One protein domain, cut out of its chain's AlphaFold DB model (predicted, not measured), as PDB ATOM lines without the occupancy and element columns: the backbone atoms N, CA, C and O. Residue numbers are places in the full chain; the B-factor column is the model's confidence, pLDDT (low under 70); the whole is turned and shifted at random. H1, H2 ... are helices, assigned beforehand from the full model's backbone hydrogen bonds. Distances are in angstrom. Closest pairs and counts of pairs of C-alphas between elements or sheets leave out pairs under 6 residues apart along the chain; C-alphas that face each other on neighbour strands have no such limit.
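Overview. This is residues 9 to 51 of the 146 residues of the protein "Hypothetical protein" of Adineta steineri (UniProt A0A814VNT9). One long, straight helix, H2, makes most of a thin rod, and a short helix, H1, turns off from its first end at a wide corner. Nothing packs on either helix, and residues 9 to 51 stand free. The printed part has 43 residues with two named helices, H1 then H2, and no named strand; its class is all helix. It is extended, with a radius of gyration of the C-alphas of 18.4 A and spans of 58 by 14 by 8 A.

Along the chain. H1 holds residues 9 to 18, from C-alpha 9 at (20.295, 17.463, 70.111), and is 14.1 A long. H2 holds residues 20 to 49 and runs 43.0 A to C-alpha 49 at (54.615, -14.864, 40.866).

Arrangement. H1 and H2 meet only through their link, the one residue Leu 19, a tight link. In both helices every O i to N i+4 pair is within hydrogen-bond range.

Size, cuts and confidence. The two C-alphas farthest apart, those of Val 10 and Asn 50, are 57.6 A apart. The printed part has no cut. Its mean pLDDT is 92.7, and no printed residue is under 70.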
ATOM      1  N   ARG A   9      19.882  18.861  70.298       86.62
ATOM      2  CA  ARG A   9      20.295  17.463  70.111       86.62
ATOM      3  C   ARG A   9      19.260  16.648  69.342       86.62
ATOM      4  O   ARG A   9      19.649  15.737  68.612       86.62
ATOM      5  N   VAL A  10      17.972  16.957  69.485       90.25
ATOM      6  CA  VAL A  10      16.897  16.261  68.767       90.25
ATOM      7  C   VAL A  10      16.948  16.635  67.288       90.25
ATOM      8  O   VAL A  10      16.940  15.751  66.432       90.25
ATOM      9  N   MET A  11      17.098  17.927  66.986       87.44
ATOM     10  CA  MET A  11      17.235  18.418  65.613       87.44
ATOM     11  C   MET A  11      18.494  17.862  64.934       87.44
ATOM     12  O   MET A  11      18.410  17.375  63.809       87.44
ATOM     13  N   LEU A  12      19.634  17.855  65.636       89.06
ATOM     14  CA  LEU A  12      20.881  17.271  65.135       89.06
ATOM     15  C   LEU A  12      20.733  15.771  64.859       89.06
ATOM     16  O   LEU A  12      21.144  15.299  63.806       89.06
ATOM     17  N   THR A  13      20.108  15.024  65.771       91.81
ATOM     18  CA  THR A  13      19.892  13.580  65.594       91.81
ATOM     19  C   THR A  13      19.006  13.296  64.382       91.81
ATOM     20  O   THR A  13      19.318  12.409  63.588       91.81
ATOM     21  N   ASN A  14      17.918  14.051  64.210       91.50
ATOM     22  CA  ASN A  14      17.018  13.893  63.067       91.50
ATOM     23  C   ASN A  14      17.706  14.255  61.749       91.50
ATOM     24  O   ASN A  14      17.541  13.543  60.761       91.50
ATOM     25  N   PHE A  15      18.531  15.303  61.749       91.00
ATOM     26  CA  PHE A  15      19.354  15.659  60.600       91.00
ATOM     27  C   PHE A  15      20.354  14.545  60.250       91.00
ATOM     28  O   PHE A  15      20.359  14.072  59.117       91.00
ATOM     29  N   CYS A  16      21.126  14.031  61.214       91.31
ATOM     30  CA  CYS A  16      22.042  12.909  60.971       91.31
ATOM     31  C   CYS A  16      21.318  11.665  60.429       91.31
ATOM     32  O   CYS A  16      21.825  11.008  59.525       91.31
ATOM     33  N   ARG A  17      20.117  11.360  60.938       92.38
ATOM     34  CA  ARG A  17      19.284  10.254  60.435       92.38
ATOM     35  C   ARG A  17      18.758  10.498  59.021       92.38
ATOM     36  O   ARG A  17      18.648   9.552  58.253       92.38
ATOM     37  N   SER A  18      18.464  11.744  58.649       94.19
ATOM     38  CA  SER A  18      18.060  12.053  57.270       94.19
ATOM     39  C   SER A  18      19.170  11.792  56.248       94.19
ATOM     40  O   SER A  18      18.864  11.486  55.103       94.19
ATOM     41  N   LEU A  19      20.438  11.825  56.675       93.62
ATOM     42  CA  LEU A  19      21.601  11.532  55.832       93.62
ATOM     43  C   LEU A  19      21.945  10.038  55.763       93.62
ATOM     44  O   LEU A  19      22.907   9.671  55.092       93.62
ATOM     45  N   THR A  20      21.215   9.162  56.462       92.62
ATOM     46  CA  THR A  20      21.563   7.734  56.536       92.62
ATOM     47  C   THR A  20      21.614   7.082  55.156       92.62
ATOM     48  O   THR A  20      22.575   6.376  54.881       92.62
ATOM     49  N   ASN A  21      20.653   7.363  54.272       91.69
ATOM     50  CA  ASN A  21      20.644   6.779  52.928       91.69
ATOM     51  C   ASN A  21      21.836   7.249  52.083       91.69
ATOM     52  O   ASN A  21      22.489   6.427  51.444       91.69
ATOM     53  N   ASP A  22      22.153   8.544  52.118       91.06
ATOM     54  CA  ASP A  22      23.294   9.101  51.380       91.06
ATOM     55  C   ASP A  22      24.613   8.516  51.894       91.06
ATOM     56  O   ASP A  22      25.480   8.123  51.112       91.06
ATOM     57  N   LEU A  23      24.747   8.395  53.217       90.00
ATOM     58  CA  LEU A  23      25.910   7.771  53.835       90.00
ATOM     59  C   LEU A  23      26.019   6.290  53.452       90.00
ATOM     60  O   LEU A  23      27.115   5.841  53.136       90.00
ATOM     61  N   SER A  24      24.913   5.543  53.437       89.38
ATOM     62  CA  SER A  24      24.896   4.143  53.001       89.38
ATOM     63  C   SER A  24      25.370   3.984  51.557       89.38
ATOM     64  O   SER A  24      26.230   3.149  51.303       89.38
ATOM     65  N   ILE A  25      24.908   4.833  50.632       92.19
ATOM     66  CA  ILE A  25      25.362   4.813  49.230       92.19
ATOM     67  C   ILE A  25      26.876   5.039  49.137       92.19
ATOM     68  O   ILE A  25      27.570   4.345  48.390       92.19
ATOM     69  N   LEU A  26      27.405   5.999  49.901       90.12
ATOM     70  CA  LEU A  26      28.842   6.277  49.931       90.12
ATOM     71  C   LEU A  26      29.642   5.112  50.523       90.12
ATOM     72  O   LEU A  26      30.716   4.792  50.014       90.12
ATOM     73  N   LEU A  27      29.127   4.473  51.577       88.38
ATOM     74  CA  LEU A  27      29.757   3.306  52.193       88.38
ATOM     75  C   LEU A  27      29.787   2.111  51.233       88.38
ATOM     76  O   LEU A  27      30.835   1.482  51.097       88.38
ATOM     77  N   ASP A  28      28.692   1.843  50.519       90.06
ATOM     78  CA  ASP A  28      28.623   0.771  49.522       90.06
ATOM     79  C   ASP A  28      29.602   1.024  48.368       90.06
ATOM     80  O   ASP A  28      30.362   0.136  47.974       90.06
ATOM     81  N   ALA A  29      29.654   2.261  47.861       90.25
ATOM     82  CA  ALA A  29      30.601   2.646  46.819       90.25
ATOM     83  C   ALA A  29      32.060   2.490  47.283       90.25
ATOM     84  O   ALA A  29      32.896   1.977  46.536       90.25
ATOM     85  N   ALA A  30      32.366   2.884  48.523       87.88
ATOM     86  CA  ALA A  30      33.693   2.719  49.108       87.88
ATOM     87  C   ALA A  30      34.067   1.236  49.274       87.88
ATOM     88  O   ALA A  30      35.189   0.849  48.946       87.88
ATOM     89  N   ALA A  31      33.128   0.396  49.718       88.19
ATOM     90  CA  ALA A  31      33.331  -1.044  49.853       88.19
ATOM     91  C   ALA A  31      33.614  -1.713  48.497       88.19
ATOM     92  O   ALA A  31      34.555  -2.500  48.381       88.19
ATOM     93  N   ILE A  32      32.853  -1.359  47.453       92.19
ATOM     94  CA  ILE A  32      33.067  -1.853  46.084       92.19
ATOM     95  C   ILE A  32      34.433  -1.404  45.552       92.19
ATOM     96  O   ILE A  32      35.171  -2.214  44.992       92.19
ATOM     97  N   ALA A  33      34.793  -0.132  45.740       92.31
ATOM     98  CA  ALA A  33      36.083   0.391  45.303       92.31
ATOM     99  C   ALA A  33      37.251  -0.340  45.984       92.31
ATOM    100  O   ALA A  33      38.187  -0.767  45.307       92.31
ATOM    101  N   GLN A  34      37.162  -0.556  47.300       91.44
ATOM    102  CA  GLN A  34      38.160  -1.308  48.058       91.44
ATOM    103  C   GLN A  34      38.287  -2.754  47.559       91.44
ATOM    104  O   GLN A  34      39.402  -3.250  47.389       91.44
ATOM    105  N   LEU A  35      37.159  -3.428  47.307       93.81
ATOM    106  CA  LEU A  35      37.137  -4.799  46.800       93.81
ATOM    107  C   LEU A  35      37.808  -4.902  45.425       93.81
ATOM    108  O   LEU A  35      38.659  -5.767  45.224       93.81
ATOM    109  N   ASN A  36      37.461  -4.002  44.502       95.69
ATOM    110  CA  ASN A  36      38.025  -3.980  43.154       95.69
ATOM    111  C   ASN A  36      39.531  -3.711  43.176       95.69
ATOM    112  O   ASN A  36      40.286  -4.425  42.520       95.69
ATOM    113  N   GLN A  37      39.975  -2.734  43.973       95.06
ATOM    114  CA  GLN A  37      41.393  -2.417  44.114       95.06
ATOM    115  C   GLN A  37      42.180  -3.606  44.676       95.06
ATOM    116  O   GLN A  37      43.241  -3.956  44.163       95.06
ATOM    117  N   MET A  38      41.659  -4.254  45.721       94.06
ATOM    118  CA  MET A  38      42.286  -5.446  46.286       94.06
ATOM    119  C   MET A  38      42.353  -6.574  45.251       94.06
ATOM    120  O   MET A  38      43.400  -7.197  45.099       94.06
ATOM    121  N   HIS A  39      41.270  -6.812  44.509       96.31
ATOM    122  CA  HIS A  39      41.249  -7.840  43.475       96.31
ATOM    123  C   HIS A  39      42.286  -7.587  42.378       96.31
ATOM    124  O   HIS A  39      43.019  -8.503  42.012       96.31
ATOM    125  N   GLU A  40      42.403  -6.347  41.906       97.44
ATOM    126  CA  GLU A  40      43.388  -5.956  40.897       97.44
ATOM    127  C   GLU A  40      44.827  -6.211  41.364       97.44
ATOM    128  O   GLU A  40      45.613  -6.817  40.629       97.44
ATOM    129  N   VAL A  41      45.161  -5.831  42.603       96.69
ATOM    130  CA  VAL A  41      46.487  -6.077  43.194       96.69
ATOM    131  C   VAL A  41      46.793  -7.573  43.250       96.69
ATOM    132  O   VAL A  41      47.860  -8.004  42.812       96.69
ATOM    133  N   ILE A  42      45.847  -8.384  43.731       95.62
ATOM    134  CA  ILE A  42      46.036  -9.834  43.842       95.62
ATOM    135  C   ILE A  42      46.168 -10.497  42.467       95.62
ATOM    136  O   ILE A  42      47.037 -11.346  42.288       95.62
ATOM    137  N   GLN A  43      45.381 -10.082  41.472       96.25
ATOM    138  CA  GLN A  43      45.542 -10.541  40.087       96.25
ATOM    139  C   GLN A  43      46.899 -10.131  39.491       96.25
ATOM    140  O   GLN A  43      47.462 -10.847  38.659       96.25
ATOM    141  N   GLY A  44      47.441  -8.982  39.902       97.31
ATOM    142  CA  GLY A  44      48.819  -8.586  39.617       97.31
ATOM    143  C   GLY A  44      49.819  -9.606  40.160       97.31
ATOM    144  O   GLY A  44      50.575 -10.187  39.385       97.31
ATOM    145  N   TRP A  45      49.755  -9.893  41.462       96.25
ATOM    146  CA  TRP A  45      50.649 -10.852  42.120       96.25
ATOM    147  C   TRP A  45      50.525 -12.274  41.571       96.25
ATOM    148  O   TRP A  45      51.540 -12.933  41.368       96.25
ATOM    149  N   MET A  46      49.310 -12.749  41.284       95.62
ATOM    150  CA  MET A  46      49.091 -14.073  40.689       95.62
ATOM    151  C   MET A  46      49.819 -14.223  39.351       95.62
ATOM    152  O   MET A  46      50.404 -15.269  39.084       95.62
ATOM    153  N   ARG A  47      49.823 -13.170  38.522       96.62
ATOM    154  CA  ARG A  47      50.547 -13.157  37.243       96.62
ATOM    155  C   ARG A  47      52.054 -13.012  37.427       96.62
ATOM    156  O   ARG A  47      52.803 -13.695  36.742       96.62
ATOM    157  N   GLU A  48      52.484 -12.131  38.327       97.50
ATOM    158  CA  GLU A  48      53.904 -11.855  38.582       97.50
ATOM    159  C   GLU A  48      54.631 -13.072  39.164       97.50
ATOM    160  O   GLU A  48      55.707 -13.434  38.695       97.50
ATOM    161  N   TYR A  49      54.023 -13.730  40.152       95.31
ATOM    162  CA  TYR A  49      54.615 -14.864  40.866       95.31
ATOM    163  C   TYR A  49      54.130 -16.229  40.356       95.31
ATOM    164  O   TYR A  49      54.587 -17.255  40.854       95.31
ATOM    165  N   ASN A  50      53.234 -16.248  39.362       94.56
ATOM    166  CA  ASN A  50      52.705 -17.448  38.708       94.56
ATOM    167  C   ASN A  50      52.225 -18.524  39.700       94.56
ATOM    168  O   ASN A  50      52.682 -19.669  39.663       94.56
ATOM    169  N   PHE A  51      51.311 -18.149  40.597       93.50
ATOM    170  CA  PHE A  51      50.719 -19.070  41.570       93.50
ATOM    171  C   PHE A  51      49.201 -19.172  41.411       93.50
ATOM    172  O   PHE A  51      48.529 -18.211  41.030       93.50
TER     173      PHE A  51